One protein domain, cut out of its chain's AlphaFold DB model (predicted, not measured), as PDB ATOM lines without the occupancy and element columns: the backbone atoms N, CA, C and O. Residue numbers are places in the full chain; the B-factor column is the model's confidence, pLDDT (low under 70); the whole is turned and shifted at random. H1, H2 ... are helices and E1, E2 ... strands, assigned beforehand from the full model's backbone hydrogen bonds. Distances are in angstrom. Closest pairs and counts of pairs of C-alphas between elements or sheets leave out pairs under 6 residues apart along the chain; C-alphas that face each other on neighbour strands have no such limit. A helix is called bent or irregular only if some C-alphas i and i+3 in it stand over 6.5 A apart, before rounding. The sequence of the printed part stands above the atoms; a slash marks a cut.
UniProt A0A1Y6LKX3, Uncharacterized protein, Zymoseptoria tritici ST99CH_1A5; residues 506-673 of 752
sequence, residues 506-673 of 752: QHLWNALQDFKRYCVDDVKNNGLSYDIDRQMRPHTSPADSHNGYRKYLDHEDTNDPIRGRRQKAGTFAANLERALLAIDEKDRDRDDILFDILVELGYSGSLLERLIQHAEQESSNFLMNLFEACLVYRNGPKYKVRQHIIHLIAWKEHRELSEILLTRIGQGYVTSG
ATOM      1  N   GLN A 506       2.010  12.175  49.226       94.88
ATOM      2  CA  GLN A 506       2.196  11.366  50.438       94.88
ATOM      3  C   GLN A 506       1.219  10.178  50.536       94.88
ATOM      4  O   GLN A 506       1.550   9.150  51.124       94.88
ATOM      5  N   HIS A 507       0.016  10.297  49.965       95.31
ATOM      6  CA  HIS A 507      -0.968   9.213  49.915       95.31
ATOM      7  C   HIS A 507      -0.567   8.159  48.879       95.31
ATOM      8  O   HIS A 507      -0.574   6.972  49.201       95.31
ATOM      9  N   LEU A 508      -0.143   8.591  47.683       95.00
ATOM     10  CA  LEU A 508       0.409   7.702  46.655       95.00
ATOM     11  C   LEU A 508       1.647   6.962  47.162       95.00
ATOM     12  O   LEU A 508       1.720   5.745  47.023       95.00
ATOM     13  N   TRP A 509       2.577   7.669  47.808       95.88
ATOM     14  CA  TRP A 509       3.784   7.080  48.380       95.88
ATOM     15  C   TRP A 509       3.457   6.025  49.443       95.88
ATOM     16  O   TRP A 509       3.925   4.893  49.357       95.88
ATOM     17  N   ASN A 510       2.593   6.349  50.411       97.19
ATOM     18  CA  ASN A 510       2.215   5.410  51.470       97.19
ATOM     19  C   ASN A 510       1.472   4.178  50.920       97.19
ATOM     20  O   ASN A 510       1.755   3.057  51.345       97.19
ATOM     21  N   ALA A 511       0.553   4.369  49.967       97.44
ATOM     22  CA  ALA A 511      -0.159   3.272  49.316       97.44
ATOM     23  C   ALA A 511       0.772   2.404  48.453       97.44
ATOM     24  O   ALA A 511       0.607   1.189  48.428       97.44
ATOM     25  N   LEU A 512       1.780   2.994  47.801       97.19
ATOM     26  CA  LEU A 512       2.791   2.274  47.025       97.19
ATOM     27  C   LEU A 512       3.696   1.399  47.904       97.19
ATOM     28  O   LEU A 512       3.975   0.260  47.534       97.19
ATOM     29  N   GLN A 513       4.116   1.881  49.077       97.81
ATOM     30  CA  GLN A 513       4.911   1.065  50.002       97.81
ATOM     31  C   GLN A 513       4.103  -0.122  50.561       97.81
ATOM     32  O   GLN A 513       4.631  -1.228  50.680       97.81
ATOM     33  N   ASP A 514       2.806   0.057  50.828       97.94
ATOM     34  CA  ASP A 514       1.925  -1.058  51.199       97.94
ATOM     35  C   ASP A 514       1.658  -2.014  50.027       97.94
ATOM     36  O   ASP A 514       1.680  -3.229  50.219       97.94
ATOM     37  N   PHE A 515       1.468  -1.491  48.814       97.69
ATOM     38  CA  PHE A 515       1.290  -2.272  47.588       97.69
ATOM     39  C   PHE A 515       2.502  -3.177  47.322       97.69
ATOM     40  O   PHE A 515       2.333  -4.374  47.090       97.69
ATOM     41  N   LYS A 516       3.729  -2.642  47.438       97.06
ATOM     42  CA  LYS A 516       4.967  -3.440  47.388       97.06
ATOM     43  C   LYS A 516       4.936  -4.558  48.432       97.06
ATOM     44  O   LYS A 516       5.063  -5.729  48.087       97.06
ATOM     45  N   ARG A 517       4.694  -4.222  49.704       96.12
ATOM     46  CA  ARG A 517       4.666  -5.197  50.812       96.12
ATOM     47  C   ARG A 517       3.588  -6.274  50.663       96.12
ATOM     48  O   ARG A 517       3.834  -7.410  51.056       96.12
ATOM     49  N   TYR A 518       2.434  -5.946  50.082       96.06
ATOM     50  CA  TYR A 518       1.373  -6.901  49.744       96.06
ATOM     51  C   TYR A 518       1.823  -7.913  48.678       96.06
ATOM     52  O   TYR A 518       1.428  -9.081  48.712       96.06
ATOM     53  N   CYS A 519       2.654  -7.476  47.725       94.81
ATOM     54  CA  CYS A 519       3.184  -8.326  46.661       94.81
ATOM     55  C   CYS A 519       4.288  -9.293  47.115       94.81
ATOM     56  O   CYS A 519       4.419 -10.348  46.491       94.81
ATOM     57  N   VAL A 520       5.031  -8.988  48.186       91.50
ATOM     58  CA  VAL A 520       6.033  -9.897  48.781       91.50
ATOM     59  C   VAL A 520       5.351 -11.067  49.500       91.50
ATOM     60  O   VAL A 520       4.384 -10.877  50.239       91.50
ATOM     61  N   ASP A 521       5.888 -12.279  49.341       78.31
ATOM     62  CA  ASP A 521       5.367 -13.500  49.976       78.31
ATOM     63  C   ASP A 521       5.875 -13.722  51.415       78.31
ATOM     64  O   ASP A 521       6.287 -14.810  51.804       78.31
ATOM     65  N   ASP A 522       5.883 -12.660  52.225       85.75
ATOM     66  CA  ASP A 522       6.320 -12.737  53.621       85.75
ATOM     67  C   ASP A 522       5.125 -12.967  54.555       85.75
ATOM     68  O   ASP A 522       4.192 -12.159  54.612       85.75
ATOM     69  N   VAL A 523       5.195 -14.027  55.365       85.06
ATOM     70  CA  VAL A 523       4.250 -14.325  56.456       85.06
ATOM     71  C   VAL A 523       4.102 -13.129  57.409       85.06
ATOM     72  O   VAL A 523       3.006 -12.865  57.903       85.06
ATOM     73  N   LYS A 524       5.165 -12.331  57.610       89.12
ATOM     74  CA  LYS A 524       5.126 -11.095  58.419       89.12
ATOM     75  C   LYS A 524       4.170 -10.035  57.851       89.12
ATOM     76  O   LYS A 524       3.653  -9.217  58.610       89.12
ATOM     77  N   ASN A 525       3.905 -10.047  56.542       89.31
ATOM     78  CA  ASN A 525       2.959  -9.135  55.898       89.31
ATOM     79  C   ASN A 525       1.511  -9.659  55.898       89.31
ATOM     80  O   ASN A 525       0.625  -8.887  55.545       89.31
ATOM     81  N   ASN A 526       1.217 -10.887  56.360       89.62
ATOM     82  CA  ASN A 526      -0.152 -11.442  56.378       89.62
ATOM     83  C   ASN A 526      -1.185 -10.521  57.059       89.62
ATOM     84  O   ASN A 526      -2.315 -10.420  56.587       89.62
ATOM     85  N   GLY A 527      -0.803  -9.807  58.125       94.69
ATOM     86  CA  GLY A 527      -1.679  -8.823  58.776       94.69
ATOM     87  C   GLY A 527      -2.043  -7.642  57.867       94.69
ATOM     88  O   GLY A 527      -3.212  -7.275  57.782       94.69
ATOM     89  N   LEU A 528      -1.062  -7.100  57.132       96.00
ATOM     90  CA  LEU A 528      -1.277  -6.051  56.127       96.00
ATOM     91  C   LEU A 528      -2.091  -6.583  54.939       96.00
ATOM     92  O   LEU A 528      -3.005  -5.910  54.468       96.00
ATOM     93  N   SER A 529      -1.789  -7.794  54.468       96.25
ATOM     94  CA  SER A 529      -2.497  -8.411  53.347       96.25
ATOM     95  C   SER A 529      -3.968  -8.657  53.667       96.25
ATOM     96  O   SER A 529      -4.821  -8.302  52.859       96.25
ATOM     97  N   TYR A 530      -4.280  -9.148  54.869       96.56
ATOM     98  CA  TYR A 530      -5.652  -9.251  55.365       96.56
ATOM     99  C   TYR A 530      -6.333  -7.875  55.467       96.56
ATOM    100  O   TYR A 530      -7.494  -7.723  55.075       96.56
ATOM    101  N   ASP A 531      -5.612  -6.864  55.959       97.38
ATOM    102  CA  ASP A 531      -6.107  -5.491  56.076       97.38
ATOM    103  C   ASP A 531      -6.442  -4.846  54.726       97.38
ATOM    104  O   ASP A 531      -7.444  -4.138  54.635       97.38
ATOM    105  N   ILE A 532      -5.667  -5.111  53.676       97.50
ATOM    106  CA  ILE A 532      -5.913  -4.619  52.311       97.50
ATOM    107  C   ILE A 532      -7.035  -5.429  51.640       97.50
ATOM    108  O   ILE A 532      -7.976  -4.859  51.080       97.50
ATOM    109  N   ASP A 533      -6.998  -6.757  51.755       96.88
ATOM    110  CA  ASP A 533      -8.011  -7.665  51.208       96.88
ATOM    111  C   ASP A 533      -9.423  -7.348  51.722       96.88
ATOM    112  O   ASP A 533     -10.392  -7.388  50.957       96.88
ATOM    113  N   ARG A 534      -9.556  -7.004  53.013       96.56
ATOM    114  CA  ARG A 534     -10.861  -6.736  53.636       96.56
ATOM    115  C   ARG A 534     -11.477  -5.383  53.273       96.56
ATOM    116  O   ARG A 534     -12.677  -5.232  53.508       96.56
ATOM    117  N   GLN A 535     -10.740  -4.436  52.679       96.50
ATOM    118  CA  GLN A 535     -11.276  -3.098  52.362       96.50
ATOM    119  C   GLN A 535     -12.452  -3.135  51.379       96.50
ATOM    120  O   GLN A 535     -13.388  -2.344  51.491       96.50
ATOM    121  N   MET A 536     -12.429  -4.063  50.420       93.38
ATOM    122  CA  MET A 536     -13.425  -4.142  49.349       93.38
ATOM    123  C   MET A 536     -13.927  -5.566  49.155       93.38
ATOM    124  O   MET A 536     -13.275  -6.537  49.534       93.38
ATOM    125  N   ARG A 537     -15.120  -5.709  48.571       92.69
ATOM    126  CA  ARG A 537     -15.780  -7.014  48.429       92.69
ATOM    127  C   ARG A 537     -15.198  -7.839  47.265       92.69
ATOM    128  O   ARG A 537     -14.574  -7.258  46.382       92.69
ATOM    129  N   PRO A 538     -15.373  -9.176  47.266       92.31
ATOM    130  CA  PRO A 538     -15.658  -9.995  48.449       92.31
ATOM    131  C   PRO A 538     -14.535  -9.847  49.492       92.31
ATOM    132  O   PRO A 538     -13.384  -9.642  49.124       92.31
ATOM    133  N   HIS A 539     -14.882  -9.914  50.779       93.81
ATOM    134  CA  HIS A 539     -13.898  -9.833  51.862       93.81
ATOM    135  C   HIS A 539     -13.251 -11.214  52.069       93.81
ATOM    136  O   HIS A 539     -13.974 -12.200  52.231       93.81
ATOM    137  N   THR A 540     -11.920 -11.276  52.090       93.94
ATOM    138  CA  THR A 540     -11.135 -12.460  52.489       93.94
ATOM    139  C   THR A 540     -11.337 -12.761  53.982       93.94
ATOM    140  O   THR A 540     -11.534 -11.831  54.771       93.94
ATOM    141  N   SER A 541     -11.302 -14.031  54.408       95.56
ATOM    142  CA  SER A 541     -11.309 -14.350  55.844       95.56
ATOM    143  C   SER A 541      -9.906 -14.202  56.459       95.56
ATOM    144  O   SER A 541      -8.909 -14.254  55.737       95.56
ATOM    145  N   PRO A 542      -9.782 -14.042  57.792       94.06
ATOM    146  CA  PRO A 542      -8.469 -14.036  58.431       94.06
ATOM    147  C   PRO A 542      -7.667 -15.301  58.108       94.06
ATOM    148  O   PRO A 542      -6.492 -15.193  57.773       94.06
ATOM    149  N   ALA A 543      -8.308 -16.476  58.152       94.62
ATOM    150  CA  ALA A 543      -7.654 -17.764  57.933       94.62
ATOM    151  C   ALA A 543      -7.051 -17.877  56.526       94.62
ATOM    152  O   ALA A 543      -5.871 -18.194  56.411       94.62
ATOM    153  N   ASP A 544      -7.812 -17.536  55.478       92.75
ATOM    154  CA  ASP A 544      -7.320 -17.605  54.092       92.75
ATOM    155  C   ASP A 544      -6.036 -16.766  53.935       92.75
ATOM    156  O   ASP A 544      -5.025 -17.241  53.424       92.75
ATOM    157  N   SER A 545      -6.050 -15.522  54.431       92.19
ATOM    158  CA  SER A 545      -4.923 -14.593  54.272       92.19
ATOM    159  C   SER A 545      -3.702 -14.958  55.130       92.19
ATOM    160  O   SER A 545      -2.566 -14.742  54.703       92.19
ATOM    161  N   HIS A 546      -3.912 -15.574  56.305       89.44
ATOM    162  CA  HIS A 546      -2.826 -16.163  57.104       89.44
ATOM    163  C   HIS A 546      -2.205 -17.386  56.413       89.44
ATOM    164  O   HIS A 546      -0.992 -17.573  56.494       89.44
ATOM    165  N   ASN A 547      -3.002 -18.153  55.663       90.06
ATOM    166  CA  ASN A 547      -2.553 -19.276  54.835       90.06
ATOM    167  C   ASN A 547      -1.913 -18.829  53.498       90.06
ATOM    168  O   ASN A 547      -1.770 -19.635  52.585       90.06
ATOM    169  N   GLY A 548      -1.545 -17.551  53.357       89.12
ATOM    170  CA  GLY A 548      -0.860 -17.021  52.173       89.12
ATOM    171  C   GLY A 548      -1.776 -16.527  51.049       89.12
ATOM    172  O   GLY A 548      -1.274 -15.942  50.094       89.12
ATOM    173  N   TYR A 549      -3.105 -16.659  51.154       91.62
ATOM    174  CA  TYR A 549      -4.015 -16.127  50.130       91.62
ATOM    175  C   TYR A 549      -3.860 -14.604  49.970       91.62
ATOM    176  O   TYR A 549      -3.666 -13.857  50.941       91.62
ATOM    177  N   ARG A 550      -3.964 -14.146  48.718       93.75
ATOM    178  CA  ARG A 550      -3.863 -12.741  48.303       93.75
ATOM    179  C   ARG A 550      -4.950 -12.456  47.264       93.75
ATOM    180  O   ARG A 550      -4.726 -12.705  46.078       93.75
ATOM    181  N   LYS A 551      -6.103 -11.914  47.678       94.06
ATOM    182  CA  LYS A 551      -7.288 -11.658  46.824       94.06
ATOM    183  C   LYS A 551      -6.975 -11.077  45.441       94.06
ATOM    184  O   LYS A 551      -7.646 -11.414  44.469       94.06
ATOM    185  N   TYR A 552      -5.996 -10.177  45.349       94.94
ATOM    186  CA  TYR A 552      -5.675  -9.480  44.101       94.94
ATOM    187  C   TYR A 552      -4.541 -10.134  43.289       94.94
ATOM    188  O   TYR A 552      -4.388  -9.815  42.111       94.94
ATOM    189  N   LEU A 553      -3.772 -11.072  43.853       94.19
ATOM    190  CA  LEU A 553      -2.676 -11.768  43.151       94.19
ATOM    191  C   LEU A 553      -3.019 -13.217  42.787       94.19
ATOM    192  O   LEU A 553      -2.485 -13.724  41.805       94.19
ATOM    193  N   ASP A 554      -3.945 -13.845  43.508       90.12
ATOM    194  CA  ASP A 554      -4.470 -15.170  43.178       90.12
ATOM    195  C   ASP A 554      -5.498 -15.123  42.021       90.12
ATOM    196  O   ASP A 554      -6.180 -14.110  41.801       90.12
ATOM    197  N   HIS A 555      -5.582 -16.198  41.235       80.94
ATOM    198  CA  HIS A 555      -6.430 -16.324  40.045       80.94
ATOM    199  C   HIS A 555      -6.667 -17.803  39.703       80.94
ATOM    200  O   HIS A 555      -5.739 -18.498  39.305       80.94
ATOM    201  N   GLU A 556      -7.925 -18.249  39.757       74.56
ATOM    202  CA  GLU A 556      -8.339 -19.665  39.629       74.56
ATOM    203  C   GLU A 556      -7.991 -20.358  38.276       74.56
ATOM    204  O   GLU A 556      -8.251 -21.549  38.122       74.56
ATOM    205  N   ASP A 557      -7.415 -19.650  37.292       64.81
ATOM    206  CA  ASP A 557      -7.406 -20.041  35.867       64.81
ATOM    207  C   ASP A 557      -6.024 -20.389  35.259       64.81
ATOM    208  O   ASP A 557      -5.948 -20.689  34.065       64.81
ATOM    209  N   THR A 558      -4.913 -20.347  36.009       60.09
ATOM    210  CA  THR A 558      -3.566 -20.664  35.465       60.09
ATOM    211  C   THR A 558      -2.658 -21.373  36.468       60.09
ATOM    212  O   THR A 558      -2.737 -21.084  37.654       60.09
ATOM    213  N   ASN A 559      -1.731 -22.207  35.984       61.38
ATOM    214  CA  ASN A 559      -0.829 -23.023  36.817       61.38
ATOM    215  C   ASN A 559       0.189 -22.224  37.663       61.38
ATOM    216  O   ASN A 559       0.681 -22.747  38.655       61.38
ATOM    217  N   ASP A 560       0.510 -20.983  37.283       66.88
ATOM    218  CA  ASP A 560       1.257 -20.023  38.115       66.88
ATOM    219  C   ASP A 560       0.654 -18.614  37.923       66.88
ATOM    220  O   ASP A 560       1.126 -17.818  37.101       66.88
ATOM    221  N   PRO A 561      -0.456 -18.308  38.623       67.19
ATOM    222  CA  PRO A 561      -1.152 -17.034  38.476       67.19
ATOM    223  C   PRO A 561      -0.430 -15.911  39.221       67.19
ATOM    224  O   PRO A 561      -0.379 -14.762  38.766       67.19
ATOM    225  N   ILE A 562       0.141 -16.267  40.372       79.62
ATOM    226  CA  ILE A 562       0.687 -15.342  41.352       79.62
ATOM    227  C   ILE A 562       1.989 -14.736  40.827       79.62
ATOM    228  O   ILE A 562       2.120 -13.515  40.883       79.62
ATOM    229  N   ARG A 563       2.912 -15.509  40.230       85.19
ATOM    230  CA  ARG A 563       4.139 -14.950  39.625       85.19
ATOM    231  C   ARG A 563       3.814 -14.001  38.474       85.19
ATOM    232  O   ARG A 563       4.333 -12.887  38.429       85.19
ATOM    233  N   GLY A 564       2.891 -14.395  37.590       89.25
ATOM    234  CA  GLY A 564       2.460 -13.578  36.452       89.25
ATOM    235  C   GLY A 564       1.772 -12.267  36.856       89.25
ATOM    236  O   GLY A 564       1.952 -11.243  36.189       89.25
ATOM    237  N   ARG A 565       1.005 -12.253  37.957       92.62
ATOM    238  CA  ARG A 565       0.446 -11.015  38.528       92.62
ATOM    239  C   ARG A 565       1.483 -10.207  39.321       92.62
ATOM    240  O   ARG A 565       1.516  -8.988  39.157       92.62
ATOM    241  N   ARG A 566       2.360 -10.852  40.102       92.94
ATOM    242  CA  ARG A 566       3.464 -10.208  40.842       92.94
ATOM    243  C   ARG A 566       4.421  -9.463  39.913       92.94
ATOM    244  O   ARG A 566       4.708  -8.306  40.182       92.94
ATOM    245  N   GLN A 567       4.837 -10.058  38.791       93.25
ATOM    246  CA  GLN A 567       5.724  -9.402  37.818       93.25
ATOM    247  C   GLN A 567       5.128  -8.078  37.302       93.25
ATOM    248  O   GLN A 567       5.781  -7.037  37.339       93.25
ATOM    249  N   LYS A 568       3.852  -8.096  36.894       93.94
ATOM    250  CA  LYS A 568       3.118  -6.901  36.435       93.94
ATOM    251  C   LYS A 568       2.963  -5.851  37.537       93.94
ATOM    252  O   LYS A 568       3.070  -4.657  37.260       93.94
ATOM    253  N   ALA A 569       2.719  -6.289  38.772       95.69
ATOM    254  CA  ALA A 569       2.662  -5.414  39.937       95.69
ATOM    255  C   ALA A 569       4.031  -4.775  40.232       95.69
ATOM    256  O   ALA A 569       4.085  -3.577  40.489       95.69
ATOM    257  N   GLY A 570       5.128  -5.525  40.090       95.56
ATOM    258  CA  GLY A 570       6.499  -5.021  40.165       95.56
ATOM    259  C   GLY A 570       6.797  -3.959  39.107       95.56
ATOM    260  O   GLY A 570       7.264  -2.874  39.447       95.56
ATOM    261  N   THR A 571       6.441  -4.215  37.839       94.75
ATOM    262  CA  THR A 571       6.564  -3.230  36.747       94.75
ATOM    263  C   THR A 571       5.801  -1.941  37.055       94.75
ATOM    264  O   THR A 571       6.365  -0.856  36.941       94.75
ATOM    265  N   PHE A 572       4.536  -2.046  37.474       95.88
ATOM    266  CA  PHE A 572       3.731  -0.888  37.864       95.88
ATOM    267  C   PHE A 572       4.362  -0.127  39.043       95.88
ATOM    268  O   PHE A 572       4.586   1.078  38.942       95.88
ATOM    269  N   ALA A 573       4.715  -0.829  40.124       96.38
ATOM    270  CA  ALA A 573       5.270  -0.231  41.335       96.38
ATOM    271  C   ALA A 573       6.601   0.496  41.079       96.38
ATOM    272  O   ALA A 573       6.769   1.621  41.539       96.38
ATOM    273  N   ALA A 574       7.518  -0.101  40.312       95.62
ATOM    274  CA  ALA A 574       8.809   0.506  39.985       95.62
ATOM    275  C   ALA A 574       8.670   1.753  39.090       95.62
ATOM    276  O   ALA A 574       9.421   2.719  39.237       95.62
ATOM    277  N   ASN A 575       7.702   1.762  38.168       93.31
ATOM    278  CA  ASN A 575       7.467   2.920  37.305       93.31
ATOM    279  C   ASN A 575       6.726   4.048  38.042       93.31
ATOM    280  O   ASN A 575       7.093   5.210  37.866       93.31
ATOM    281  N   LEU A 576       5.752   3.728  38.905       93.69
ATOM    282  CA  LEU A 576       5.094   4.715  39.767       93.69
ATOM    283  C   LEU A 576       6.075   5.311  40.786       93.69
ATOM    284  O   LEU A 576       6.070   6.520  40.999       93.69
ATOM    285  N   GLU A 577       6.965   4.505  41.372       94.56
ATOM    286  CA  GLU A 577       8.012   5.000  42.273       94.56
ATOM    287  C   GLU A 577       8.933   6.000  41.568       94.56
ATOM    288  O   GLU A 577       9.173   7.088  42.090       94.56
ATOM    289  N   ARG A 578       9.383   5.679  40.347       91.50
ATOM    290  CA  ARG A 578      10.210   6.580  39.534       91.50
ATOM    291  C   ARG A 578       9.491   7.895  39.224       91.50
ATOM    292  O   ARG A 578      10.105   8.952  39.340       91.50
ATOM    293  N   ALA A 579       8.201   7.840  38.884       88.94
ATOM    294  CA  ALA A 579       7.382   9.030  38.649       88.94
ATOM    295  C   ALA A 579       7.219   9.886  39.921       88.94
ATOM    296  O   ALA A 579       7.403  11.099  39.871       88.94
ATOM    297  N   LEU A 580       6.955   9.269  41.080       90.69
ATOM    298  CA  LEU A 580       6.836   9.980  42.359       90.69
ATOM    299  C   LEU A 580       8.165  10.587  42.830       90.69
ATOM    300  O   LEU A 580       8.160  11.673  43.410       90.69
ATOM    301  N   LEU A 581       9.297   9.920  42.587       91.38
ATOM    302  CA  LEU A 581      10.627  10.427  42.944       91.38
ATOM    303  C   LEU A 581      11.102  11.559  42.023       91.38
ATOM    304  O   LEU A 581      11.820  12.439  42.492       91.38
ATOM    305  N   ALA A 582      10.665  11.578  40.759       87.62
ATOM    306  CA  ALA A 582      10.946  12.656  39.806       87.62
ATOM    307  C   ALA A 582      10.246  13.990  40.146       87.62
ATOM    308  O   ALA A 582      10.574  15.021  39.560       87.62
ATOM    309  N   ILE A 583       9.299  13.998  41.093       86.94
ATOM    310  CA  ILE A 583       8.648  15.221  41.576       86.94
ATOM    311  C   ILE A 583       9.555  15.916  42.599       86.94
ATOM    312  O   ILE A 583       9.863  15.359  43.663       86.94
ATOM    313  N   ASP A 584       9.939  17.153  42.274       89.44
ATOM    314  CA  ASP A 584      10.713  18.068  43.118       89.44
ATOM    315  C   ASP A 584      10.116  18.180  44.532       89.44
ATOM    316  O   ASP A 584       8.910  18.338  44.707       89.44
ATOM    317  N   GLU A 585      10.960  18.149  45.566       91.75
ATOM    318  CA  GLU A 585      10.505  18.077  46.965       91.75
ATOM    319  C   GLU A 585       9.587  19.246  47.369       91.75
ATOM    320  O   GLU A 585       8.538  19.029  47.974       91.75
ATOM    321  N   LYS A 586       9.923  20.465  46.924       91.75
ATOM    322  CA  LYS A 586       9.150  21.712  47.114       91.75
ATOM    323  C   LYS A 586       7.709  21.658  46.571       91.75
ATOM    324  O   LYS A 586       6.901  22.527  46.882       91.75
ATOM    325  N   ASP A 587       7.441  20.693  45.697       88.25
ATOM    326  CA  ASP A 587       6.264  20.586  44.843       88.25
ATOM    327  C   ASP A 587       5.391  19.364  45.224       88.25
ATOM    328  O   ASP A 587       4.293  19.200  44.696       88.25
ATOM    329  N   ARG A 588       5.816  18.534  46.193       88.31
ATOM    330  CA  ARG A 588       5.086  17.325  46.648       88.31
ATOM    331  C   ARG A 588       3.830  17.621  47.473       88.31
ATOM    332  O   ARG A 588       2.883  16.838  47.446       88.31
ATOM    333  N   ASP A 589       3.804  18.752  48.176       85.00
ATOM    334  CA  ASP A 589       2.651  19.198  48.975       85.00
ATOM    335  C   ASP A 589       1.549  19.879  48.139       85.00
ATOM    336  O   ASP A 589       0.476  20.201  48.660       85.00
ATOM    337  N   ARG A 590       1.791  20.109  46.842       82.81
ATOM    338  CA  ARG A 590       0.863  20.812  45.951       82.81
ATOM    339  C   ARG A 590      -0.261  19.911  45.455       82.81
ATOM    340  O   ARG A 590      -0.036  18.897  44.800       82.81
ATOM    341  N   ASP A 591      -1.492  20.357  45.699       73.50
ATOM    342  CA  ASP A 591      -2.714  19.714  45.197       73.50
ATOM    343  C   ASP A 591      -2.897  19.837  43.673       73.50
ATOM    344  O   ASP A 591      -3.732  19.141  43.106       73.50
ATOM    345  N   ASP A 592      -2.107  20.687  43.005       70.44
ATOM    346  CA  ASP A 592      -2.171  20.975  41.568       70.44
ATOM    347  C   ASP A 592      -0.982  20.425  40.757       70.44
ATOM    348  O   ASP A 592      -0.747  20.887  39.645       70.44
ATOM    349  N   ILE A 593      -0.199  19.477  41.289       65.12
ATOM    350  CA  ILE A 593       0.941  18.891  40.550       65.12
ATOM    351  C   ILE A 593       0.712  17.467  40.061       65.12
ATOM    352  O   ILE A 593       1.186  17.106  38.984       65.12
ATOM    353  N   LEU A 594      -0.077  16.671  40.779       63.09
ATOM    354  CA  LEU A 594      -0.447  15.326  40.343       63.09
ATOM    355  C   LEU A 594      -1.656  15.375  39.389       63.09
ATOM    356  O   LEU A 594      -2.702  14.790  39.651       63.09
ATOM    357  N   PHE A 595      -1.471  16.043  38.243       62.47
ATOM    358  CA  PHE A 595      -2.285  15.832  37.032       62.47
ATOM    359  C   PHE A 595      -1.994  14.472  36.371       62.47
ATOM    360  O   PHE A 595      -2.622  14.086  35.390       62.47
ATOM    361  N   ASP A 596      -1.053  13.705  36.914       61.88
ATOM    362  CA  ASP A 596      -0.935  12.285  36.630       61.88
ATOM    363  C   ASP A 596      -2.072  11.518  37.313       61.88
ATOM    364  O   ASP A 596      -2.019  11.110  38.478       61.88
ATOM    365  N   ILE A 597      -3.148  11.367  36.544       70.94
ATOM    366  CA  ILE A 597      -4.286  10.527  36.878       70.94
ATOM    367  C   ILE A 597      -3.834   9.063  36.850       70.94
ATOM    368  O   ILE A 597      -3.328   8.590  35.833       70.94
ATOM    369  N   LEU A 598      -4.119   8.317  37.914       93.75
ATOM    370  CA  LEU A 598      -4.025   6.860  37.889       93.75
ATOM    371  C   LEU A 598      -5.192   6.266  37.078       93.75
ATOM    372  O   LEU A 598      -6.325   6.243  37.571       93.75
ATOM    373  N   VAL A 599      -4.939   5.817  35.839       95.94
ATOM    374  CA  VAL A 599      -5.999   5.424  34.876       95.94
ATOM    375  C   VAL A 599      -5.872   4.025  34.282       95.94
ATOM    376  O   VAL A 599      -4.787   3.513  34.017       95.94
ATOM    377  N   GLU A 600      -7.026   3.441  33.974       96.94
ATOM    378  CA  GLU A 600      -7.188   2.384  32.976       96.94
ATOM    379  C   GLU A 600      -8.071   2.936  31.850       96.94
ATOM    380  O   GLU A 600      -9.140   3.498  32.104       96.94
ATOM    381  N   LEU A 601      -7.643   2.732  30.607       97.38
ATOM    382  CA  LEU A 601      -8.491   2.884  29.430       97.38
ATOM    383  C   LEU A 601      -8.662   1.514  28.777       97.38
ATOM    384  O   LEU A 601      -7.710   0.730  28.728       97.38
ATOM    385  N   GLY A 602      -9.873   1.228  28.299       96.19
ATOM    386  CA  GLY A 602     -10.202  -0.075  27.727       96.19
ATOM    387  C   GLY A 602     -11.470  -0.076  26.881       96.19
ATOM    388  O   GLY A 602     -12.330   0.801  26.989       96.19
ATOM    389  N   TYR A 603     -11.583  -1.077  26.017       96.56
ATOM    390  CA  TYR A 603     -12.727  -1.306  25.142       96.56
ATOM    391  C   TYR A 603     -13.830  -2.132  25.815       96.56
ATOM    392  O   TYR A 603     -13.571  -3.103  26.528       96.56
ATOM    393  N   SER A 604     -15.090  -1.842  25.474       95.50
ATOM    394  CA  SER A 604     -16.168  -2.823  25.621       95.50
ATOM    395  C   SER A 604     -17.190  -2.770  24.486       95.50
ATOM    396  O   SER A 604     -17.641  -1.703  24.072       95.50
ATOM    397  N   GLY A 605     -17.642  -3.955  24.056       94.19
ATOM    398  CA  GLY A 605     -18.815  -4.132  23.190       94.19
ATOM    399  C   GLY A 605     -20.162  -4.022  23.924       94.19
ATOM    400  O   GLY A 605     -21.217  -4.090  23.288       94.19
ATOM    401  N   SER A 606     -20.128  -3.876  25.255       93.75
ATOM    402  CA  SER A 606     -21.262  -3.521  26.109       93.75
ATOM    403  C   SER A 606     -20.764  -2.712  27.315       93.75
ATOM    404  O   SER A 606     -20.360  -3.256  28.345       93.75
ATOM    405  N   LEU A 607     -20.715  -1.388  27.153       96.12
ATOM    406  CA  LEU A 607     -20.050  -0.484  28.098       96.12
ATOM    407  C   LEU A 607     -20.638  -0.538  29.509       96.12
ATOM    408  O   LEU A 607     -19.892  -0.732  30.461       96.12
ATOM    409  N   LEU A 608     -21.961  -0.429  29.658       97.50
ATOM    410  CA  LEU A 608     -22.587  -0.355  30.986       97.50
ATOM    411  C   LEU A 608     -22.402  -1.641  31.805       97.50
ATOM    412  O   LEU A 608     -22.142  -1.569  33.002       97.50
ATOM    413  N   GLU A 609     -22.460  -2.811  31.164       96.38
ATOM    414  CA  GLU A 609     -22.160  -4.094  31.819       96.38
ATOM    415  C   GLU A 609     -20.693  -4.151  32.277       96.38
ATOM    416  O   GLU A 609     -20.407  -4.653  33.364       96.38
ATOM    417  N   ARG A 610     -19.771  -3.572  31.495       96.25
ATOM    418  CA  ARG A 610     -18.349  -3.485  31.849       96.25
ATOM    419  C   ARG A 610     -18.072  -2.482  32.974       96.25
ATOM    420  O   ARG A 610     -17.270  -2.782  33.852       96.25
ATOM    421  N   LEU A 611     -18.749  -1.331  33.001       96.69
ATOM    422  CA  LEU A 611     -18.612  -0.374  34.103       96.69
ATOM    423  C   LEU A 611     -19.093  -0.983  35.427       96.69
ATOM    424  O   LEU A 611     -18.369  -0.912  36.417       96.69
ATOM    425  N   ILE A 612     -20.249  -1.663  35.423       96.56
ATOM    426  CA  ILE A 612     -20.779  -2.378  36.599       96.56
ATOM    427  C   ILE A 612     -19.786  -3.441  37.091       96.56
ATOM    428  O   ILE A 612     -19.478  -3.464  38.279       96.56
ATOM    429  N   GLN A 613     -19.225  -4.259  36.192       94.75
ATOM    430  CA  GLN A 613     -18.169  -5.231  36.524       94.75
ATOM    431  C   GLN A 613     -16.987  -4.583  37.260       94.75
ATOM    432  O   GLN A 613     -16.580  -5.064  38.315       94.75
ATOM    433  N   HIS A 614     -16.469  -3.465  36.747       95.25
ATOM    434  CA  HIS A 614     -15.391  -2.722  37.401       95.25
ATOM    435  C   HIS A 614     -15.798  -2.158  38.774       95.25
ATOM    436  O   HIS A 614     -15.039  -2.320  39.726       95.25
ATOM    437  N   ALA A 615     -16.995  -1.576  38.908       94.69
ATOM    438  CA  ALA A 615     -17.508  -1.040  40.176       94.69
ATOM    439  C   ALA A 615     -17.769  -2.120  41.246       94.69
ATOM    440  O   ALA A 615     -17.678  -1.847  42.442       94.69
ATOM    441  N   GLU A 616     -18.101  -3.344  40.829       93.69
ATOM    442  CA  GLU A 616     -18.251  -4.513  41.708       93.69
ATOM    443  C   GLU A 616     -16.944  -5.328  41.839       93.69
ATOM    444  O   GLU A 616     -16.907  -6.326  42.557       93.69
ATOM    445  N   GLN A 617     -15.865  -4.871  41.186       92.06
ATOM    446  CA  GLN A 617     -14.535  -5.489  41.079       92.06
ATOM    447  C   GLN A 617     -14.509  -6.916  40.489       92.06
ATOM    448  O   GLN A 617     -13.497  -7.614  40.581       92.06
ATOM    449  N   GLU A 618     -15.574  -7.343  39.808       90.94
ATOM    450  CA  GLU A 618     -15.651  -8.648  39.145       90.94
ATOM    451  C   GLU A 618     -15.035  -8.578  37.736       90.94
ATOM    452  O   GLU A 618     -15.376  -7.709  36.937       90.94
ATOM    453  N   SER A 619     -14.094  -9.476  37.417       87.88
ATOM    454  CA  SER A 619     -13.346  -9.488  36.138       87.88
ATOM    455  C   SER A 619     -12.665  -8.148  35.779       87.88
ATOM    456  O   SER A 619     -12.444  -7.834  34.604       87.88
ATOM    457  N   SER A 620     -12.356  -7.342  36.797       90.56
ATOM    458  CA  SER A 620     -11.767  -5.999  36.714       90.56
ATOM    459  C   SER A 620     -10.224  -6.044  36.695       90.56
ATOM    460  O   SER A 620      -9.614  -7.098  36.877       90.56
ATOM    461  N   ASN A 621      -9.568  -4.902  36.474       95.19
ATOM    462  CA  ASN A 621      -8.110  -4.795  36.481       95.19
ATOM    463  C   ASN A 621      -7.553  -4.926  37.914       95.19
ATOM    464  O   ASN A 621      -7.727  -4.036  38.747       95.19
ATOM    465  N   PHE A 622      -6.870  -6.039  38.202       96.00
ATOM    466  CA  PHE A 622      -6.406  -6.361  39.556       96.00
ATOM    467  C   PHE A 622      -5.428  -5.328  40.142       96.00
ATOM    468  O   PHE A 622      -5.454  -5.112  41.350       96.00
ATOM    469  N   LEU A 623      -4.611  -4.663  39.309       97.31
ATOM    470  CA  LEU A 623      -3.668  -3.631  39.760       97.31
ATOM    471  C   LEU A 623      -4.407  -2.401  40.293       97.31
ATOM    472  O   LEU A 623      -4.104  -1.926  41.385       97.31
ATOM    473  N   MET A 624      -5.412  -1.937  39.545       97.38
ATOM    474  CA  MET A 624      -6.255  -0.803  39.923       97.38
ATOM    475  C   MET A 624      -7.006  -1.091  41.227       97.38
ATOM    476  O   MET A 624      -6.964  -0.282  42.151       97.38
ATOM    477  N   ASN A 625      -7.624  -2.272  41.337       97.50
ATOM    478  CA  ASN A 625      -8.386  -2.665  42.525       97.50
ATOM    479  C   ASN A 625      -7.485  -2.842  43.766       97.50
ATOM    480  O   ASN A 625      -7.886  -2.480  44.870       97.50
ATOM    481  N   LEU A 626      -6.269  -3.382  43.599       97.69
ATOM    482  CA  LEU A 626      -5.288  -3.514  44.682       97.69
ATOM    483  C   LEU A 626      -4.773  -2.143  45.141       97.69
ATOM    484  O   LEU A 626      -4.685  -1.893  46.343       97.69
ATOM    485  N   PHE A 627      -4.465  -1.233  44.214       97.94
ATOM    486  CA  PHE A 627      -3.984   0.104  44.570       97.94
ATOM    487  C   PHE A 627      -5.092   0.969  45.197       97.94
ATOM    488  O   PHE A 627      -4.846   1.667  46.182       97.94
ATOM    489  N   GLU A 628      -6.335   0.850  44.718       97.75
ATOM    490  CA  GLU A 628      -7.522   1.402  45.383       97.75
ATOM    491  C   GLU A 628      -7.667   0.838  46.808       97.75
ATOM    492  O   GLU A 628      -7.879   1.605  47.743       97.75
ATOM    493  N   ALA A 629      -7.459  -0.467  47.024       98.00
ATOM    494  CA  ALA A 629      -7.496  -1.062  48.364       98.00
ATOM    495  C   ALA A 629      -6.404  -0.507  49.299       98.00
ATOM    496  O   ALA A 629      -6.684  -0.246  50.469       98.00
ATOM    497  N   CYS A 630      -5.194  -0.260  48.788       98.25
ATOM    498  CA  CYS A 630      -4.103   0.356  49.551       98.25
ATOM    499  C   CYS A 630      -4.424   1.814  49.941       98.25
ATOM    500  O   CYS A 630      -4.221   2.211  51.091       98.25
ATOM    501  N   LEU A 631      -4.999   2.603  49.024       97.94
ATOM    502  CA  LEU A 631      -5.476   3.961  49.321       97.94
ATOM    503  C   LEU A 631      -6.639   3.957  50.324       97.94
ATOM    504  O   LEU A 631      -6.647   4.771  51.245       97.94
ATOM    505  N   VAL A 632      -7.600   3.037  50.196       98.00
ATOM    506  CA  VAL A 632      -8.736   2.936  51.128       98.00
ATOM    507  C   VAL A 632      -8.277   2.508  52.526       98.00
ATOM    508  O   VAL A 632      -8.759   3.063  53.512       98.00
ATOM    509  N   TYR A 633      -7.290   1.612  52.626       97.94
ATOM    510  CA  TYR A 633      -6.645   1.250  53.891       97.94
ATOM    511  C   TYR A 633      -5.977   2.455  54.577       97.94
ATOM    512  O   TYR A 633      -6.175   2.674  55.773       97.94
ATOM    513  N   ARG A 634      -5.223   3.275  53.828       97.56
ATOM    514  CA  ARG A 634      -4.475   4.420  54.381       97.56
ATOM    515  C   ARG A 634      -5.292   5.688  54.603       97.56
ATOM    516  O   ARG A 634      -4.961   6.471  55.491       97.56
ATOM    517  N   ASN A 635      -6.304   5.939  53.778       97.00
ATOM    518  CA  ASN A 635      -6.984   7.236  53.694       97.00
ATOM    519  C   ASN A 635      -8.511   7.135  53.828       97.00
ATOM    520  O   ASN A 635      -9.213   8.137  53.665       97.00
ATOM    521  N   GLY A 636      -9.036   5.942  54.120       96.88
ATOM    522  CA  GLY A 636     -10.467   5.674  54.107       96.88
ATOM    523  C   GLY A 636     -11.066   5.804  52.699       96.88
ATOM    524  O   GLY A 636     -10.350   5.927  51.705       96.88
ATOM    525  N   PRO A 637     -12.403   5.827  52.573       96.69
ATOM    526  CA  PRO A 637     -13.091   5.829  51.285       96.69
ATOM    527  C   PRO A 637     -13.071   7.206  50.583       96.69
ATOM    528  O   PRO A 637     -14.087   7.597  50.001       96.69
ATOM    529  N   LYS A 638     -11.958   7.956  50.652       96.31
ATOM    530  CA  LYS A 638     -11.774   9.230  49.935       96.31
ATOM    531  C   LYS A 638     -11.547   8.988  48.440       96.31
ATOM    532  O   LYS A 638     -12.271   9.546  47.620       96.31
ATOM    533  N   TYR A 639     -10.540   8.184  48.110       96.31
ATOM    534  CA  TYR A 639     -10.133   7.899  46.734       96.31
ATOM    535  C   TYR A 639     -10.839   6.647  46.223       96.31
ATOM    536  O   TYR A 639     -10.937   5.666  46.961       96.31
ATOM    537  N   LYS A 640     -11.375   6.705  44.999       96.31
ATOM    538  CA  LYS A 640     -12.145   5.623  44.368       96.31
ATOM    539  C   LYS A 640     -11.990   5.638  42.856       96.31
ATOM    540  O   LYS A 640     -11.729   6.687  42.270       96.31
ATOM    541  N   VAL A 641     -12.252   4.504  42.218       96.88
ATOM    542  CA  VAL A 641     -12.407   4.436  40.763       96.88
ATOM    543  C   VAL A 641     -13.663   5.209  40.323       96.88
ATOM    544  O   VAL A 641     -14.792   4.896  40.708       96.88
ATOM    545  N   ARG A 642     -13.459   6.239  39.496       96.88
ATOM    546  CA  ARG A 642     -14.474   7.010  38.763       96.88
ATOM    547  C   ARG A 642     -14.516   6.548  37.316       96.88
ATOM    548  O   ARG A 642     -13.472   6.254  36.737       96.88
ATOM    549  N   GLN A 643     -15.715   6.455  36.751       97.69
ATOM    550  CA  GLN A 643     -15.973   5.684  35.538       97.69
ATOM    551  C   GLN A 643     -16.759   6.490  34.515       97.69
ATOM    552  O   GLN A 643     -17.850   6.975  34.814       97.69
ATOM    553  N   HIS A 644     -16.228   6.589  33.300       98.12
ATOM    554  CA  HIS A 644     -16.794   7.422  32.244       98.12
ATOM    555  C   HIS A 644     -16.693   6.715  30.890       98.12
ATOM    556  O   HIS A 644     -15.744   5.975  30.634       98.12
ATOM    557  N   ILE A 645     -17.659   6.950  30.003       98.62
ATOM    558  CA  ILE A 645     -17.562   6.561  28.591       98.62
ATOM    559  C   ILE A 645     -17.034   7.778  27.844       98.62
ATOM    560  O   ILE A 645     -17.689   8.814  27.861       98.62
ATOM    561  N   ILE A 646     -15.867   7.663  27.212       98.38
ATOM    562  CA  ILE A 646     -15.156   8.816  26.632       98.38
ATOM    563  C   ILE A 646     -15.162   8.839  25.097       98.38
ATOM    564  O   ILE A 646     -14.845   9.862  24.499       98.38
ATOM    565  N   HIS A 647     -15.523   7.727  24.451       98.44
ATOM    566  CA  HIS A 647     -15.647   7.619  22.998       98.44
ATOM    567  C   HIS A 647     -16.541   6.423  22.629       98.44
ATOM    568  O   HIS A 647     -16.437   5.358  23.242       98.44
ATOM    569  N   LEU A 648     -17.395   6.589  21.614       98.00
ATOM    570  CA  LEU A 648     -18.196   5.521  21.008       98.00
ATOM    571  C   LEU A 648     -17.662   5.187  19.609       98.00
ATOM    572  O   LEU A 648     -17.374   6.082  18.817       98.00
ATOM    573  N   ILE A 649     -17.506   3.893  19.329       96.69
ATOM    574  CA  ILE A 649     -16.807   3.375  18.149       96.69
ATOM    575  C   ILE A 649     -17.790   3.201  16.988       96.69
ATOM    576  O   ILE A 649     -18.676   2.350  17.036       96.69
ATOM    577  N   ALA A 650     -17.568   3.968  15.920       92.50
ATOM    578  CA  ALA A 650     -18.393   3.975  14.714       92.50
ATOM    579  C   ALA A 650     -18.274   2.704  13.847       92.50
ATOM    580  O   ALA A 650     -19.273   2.237  13.303       92.50
ATOM    581  N   TRP A 651     -17.065   2.145  13.726       90.81
ATOM    582  CA  TRP A 651     -16.746   1.014  12.846       90.81
ATOM    583  C   TRP A 651     -15.933  -0.052  13.581       90.81
ATOM    584  O   TRP A 651     -15.113   0.269  14.443       90.81
ATOM    585  N   LYS A 652     -16.094  -1.319  13.200       90.00
ATOM    586  CA  LYS A 652     -15.345  -2.452  13.756       90.00
ATOM    587  C   LYS A 652     -13.832  -2.258  13.739       90.00
ATOM    588  O   LYS A 652     -13.173  -2.540  14.737       90.00
ATOM    589  N   GLU A 653     -13.287  -1.822  12.609       87.06
ATOM    590  CA  GLU A 653     -11.844  -1.703  12.377       87.06
ATOM    591  C   GLU A 653     -11.207  -0.656  13.312       87.06
ATOM    592  O   GLU A 653     -10.121  -0.868  13.848       87.06
ATOM    593  N   HIS A 654     -11.946   0.410  13.634       92.25
ATOM    594  CA  HIS A 654     -11.507   1.474  14.544       92.25
ATOM    595  C   HIS A 654     -11.349   1.018  15.997       92.25
ATOM    596  O   HIS A 654     -10.680   1.685  16.780       92.25
ATOM    597  N   ARG A 655     -11.955  -0.108  16.392       92.56
ATOM    598  CA  ARG A 655     -11.978  -0.588  17.780       92.56
ATOM    599  C   ARG A 655     -10.600  -0.644  18.425       92.56
ATOM    600  O   ARG A 655     -10.399  -0.118  19.517       92.56
ATOM    601  N   GLU A 656      -9.693  -1.363  17.772       92.31
ATOM    602  CA  GLU A 656      -8.388  -1.706  18.336       92.31
ATOM    603  C   GLU A 656      -7.501  -0.461  18.367       92.31
ATOM    604  O   GLU A 656      -6.823  -0.197  19.357       92.31
ATOM    605  N   LEU A 657      -7.603   0.366  17.323       94.12
ATOM    606  CA  LEU A 657      -6.895   1.633  17.203       94.12
ATOM    607  C   LEU A 657      -7.395   2.667  18.217       94.12
ATOM    608  O   LEU A 657      -6.566   3.253  18.901       94.12
ATOM    609  N   SER A 658      -8.704   2.853  18.408       96.12
ATOM    610  CA  SER A 658      -9.242   3.752  19.442       96.12
ATOM    611  C   SER A 658      -8.819   3.340  20.857       96.12
ATOM    612  O   SER A 658      -8.531   4.210  21.678       96.12
ATOM    613  N   GLU A 659      -8.731   2.037  21.152       96.75
ATOM    614  CA  GLU A 659      -8.209   1.553  22.438       96.75
ATOM    615  C   GLU A 659      -6.716   1.897  22.592       96.75
ATOM    616  O   GLU A 659      -6.318   2.453  23.615       96.75
ATOM    617  N   ILE A 660      -5.896   1.646  21.564       95.56
ATOM    618  CA  ILE A 660      -4.452   1.939  21.553       95.56
ATOM    619  C   ILE A 660      -4.169   3.446  21.648       95.56
ATOM    620  O   ILE A 660      -3.409   3.878  22.516       95.56
ATOM    621  N   LEU A 661      -4.800   4.249  20.788       96.12
ATOM    622  CA  LEU A 661      -4.634   5.701  20.704       96.12
ATOM    623  C   LEU A 661      -4.970   6.367  22.035       96.12
ATOM    624  O   LEU A 661      -4.137   7.083  22.590       96.12
ATOM    625  N   LEU A 662      -6.166   6.113  22.575       97.31
ATOM    626  CA  LEU A 662      -6.603   6.765  23.806       97.31
ATOM    627  C   LEU A 662      -5.793   6.273  25.014       97.31
ATOM    628  O   LEU A 662      -5.408   7.100  25.838       97.31
ATOM    629  N   THR A 663      -5.434   4.982  25.086       96.12
ATOM    630  CA  THR A 663      -4.527   4.477  26.139       96.12
ATOM    631  C   THR A 663      -3.156   5.152  26.067       96.12
ATOM    632  O   THR A 663      -2.616   5.519  27.109       96.12
ATOM    633  N   ARG A 664      -2.598   5.383  24.869       94.56
ATOM    634  CA  ARG A 664      -1.311   6.081  24.727       94.56
ATOM    635  C   ARG A 664      -1.400   7.558  25.105       94.56
ATOM    636  O   ARG A 664      -0.553   8.026  25.860       94.56
ATOM    637  N   ILE A 665      -2.415   8.275  24.614       95.25
ATOM    638  CA  ILE A 665      -2.612   9.708  24.889       95.25
ATOM    639  C   ILE A 665      -2.858   9.941  26.386       95.25
ATOM    640  O   ILE A 665      -2.197  10.775  26.996       95.25
ATOM    641  N   GLY A 666      -3.748   9.152  26.996       94.88
ATOM    642  CA  GLY A 666      -4.024   9.174  28.436       94.88
ATOM    643  C   GLY A 666      -2.941   8.528  29.309       94.88
ATOM    644  O   GLY A 666      -3.109   8.470  30.522       94.88
ATOM    645  N   GLN A 667      -1.848   8.035  28.714       93.38
ATOM    646  CA  GLN A 667      -0.722   7.359  29.375       93.38
ATOM    647  C   GLN A 667      -1.091   6.095  30.178       93.38
ATOM    648  O   GLN A 667      -0.307   5.635  31.004       93.38
ATOM    649  N   GLY A 668      -2.234   5.465  29.897       94.69
ATOM    650  CA  GLY A 668      -2.844   4.411  30.717       94.69
ATOM    651  C   GLY A 668      -2.112   3.070  30.814       94.69
ATOM    652  O   GLY A 668      -2.631   2.158  31.450       94.69
ATOM    653  N   TYR A 669      -0.903   2.935  30.269       94.81
ATOM    654  CA  TYR A 669      -0.051   1.756  30.443       94.81
ATOM    655  C   TYR A 669       0.741   1.758  31.763       94.81
ATOM    656  O   TYR A 669       1.254   2.787  32.197       94.81
ATOM    657  N   VAL A 670       0.977   0.570  32.336       94.56
ATOM    658  CA  VAL A 670       1.868   0.397  33.512       94.56
ATOM    659  C   VAL A 670       3.325   0.801  33.263       94.56
ATOM    660  O   VAL A 670       4.089   0.998  34.206       94.56
ATOM    661  N   THR A 671       3.731   0.925  31.999       91.31
ATOM    662  CA  THR A 671       5.064   1.399  31.607       91.31
ATOM    663  C   THR A 671       5.230   2.913  31.762       91.31
ATOM    664  O   THR A 671       6.356   3.366  31.934       91.31
ATOM    665  N   SER A 672       4.136   3.683  31.796       88.25
ATOM    666  CA  SER A 672       4.149   5.122  32.102       88.25
ATOM    667  C   SER A 672       4.324   5.420  33.598       88.25
ATOM    668  O   SER A 672       4.541   6.565  33.972       88.25
ATOM    669  N   GLY A 673       4.139   4.422  34.472       87.25
ATOM    670  CA  GLY A 673       4.041   4.602  35.929       87.25
ATOM    671  C   GLY A 673       2.693   5.143  36.418       87.25
ATOM    672  O   GLY A 673       2.333   4.931  37.568       87.25
TER     673      GLY A 673
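What this domain is: This is residues 506 to 673 of the 752 residues of an uncharacterized protein of Zymoseptoria tritici ST99CH_1A5 (UniProt A0A1Y6LKX3). The longest helix, H4, lies side by side with H1, and H6 crosses H1 steeply; H2 packs on H1 and H6, and the short H3 packs on H2 at the edge of this helical cluster. Next to the cluster is a second group, in which the strands E1 and E2 run near each other without pairing, with H7 packed on E1 and H5 beside E2. The printed part has 168 residues with seven named helices and two named strands, in the order H1, H2, H3, H4, E1, H5, H6, E2, H7, and its class is mostly helix. It is compact, with a radius of gyration of the C-alphas of 16.9 A, and spans 51 by 46 by 28 A.

Where its parts are: H4, residues 561 to 581, runs 30.2 A from C-alpha 561 at (-1.152, -17.034, 38.476) to C-alpha 581 at (10.627, 10.427, 42.944). H1 is residues 506 to 519, 20.1 A long, beginning at C-alpha 506 at (2.196, 11.366, 50.438). H6, residues 622 to 635, is 19.6 A long. H2 is residues 523 to 533 and H3 residues 542 to 546. H2 is irregular: C-alphas 524 and 527 are 7.2 A apart. E1, residues 598 to 604, measures 19.8 A, and E2, residues 640 to 648, measures 24.1 A. H5 is residues 607 to 615. H7, residues 654 to 665, ends at C-alpha 665 at (-2.612, 9.708, 24.889).

How they stand to each other: H4 touches H1 at a shallow tilt of 24 degrees, opposite ways; the closest C-alphas, of Cys 519 and Arg 566, are 6.1 A apart. H6 touches H1 at a steep tilt of 55 degrees, closest at the C-alphas of Ala 511 and Cys 630, 4.9 A apart. H4 and H6 are close but not clearly touching, at 6.6 A between the C-alphas of Ala 569 and Leu 623. H2 touches H6 about perpendicular, at 89 degrees, with the C-alphas of Ile 532 and Ala 629 closest at 5.5 A. H1 touches H2 with residues 514 to 518 alone, closest at Tyr 518 and Ser 529, whose C-alphas are 5.5 A apart. H3 touches H2, where the closest C-alphas, of Asn 526 and His 546, are 5.5 A apart. E1 and E2 pair with no named strand but are near each other, with 15 pairs of C-alphas within 10 A. The closest C-alphas of E1 and H7, those of Leu 601 and Thr 663, are 5.4 A apart, and those of H5 and E2, Leu 611 and Gln 643, 6.8 A. H7 is apart from H4 and H6, among others. Every O i to N i+4 pair is within hydrogen-bond range in H1, H3, H5, H6 and H7, against 5 of 7 in H2 and 16 of 17 in H4.

The domain as a whole: The two C-alphas farthest apart, of Lys 524 and Trp 651, are 52.0 A apart. The printed part has no cut. The links H3 to H4 and H4 to E1 are long, with 14 and 16 residues. The mean pLDDT of the printed part is 91.7; residues 557 to 561 and 593 to 596 are under 70.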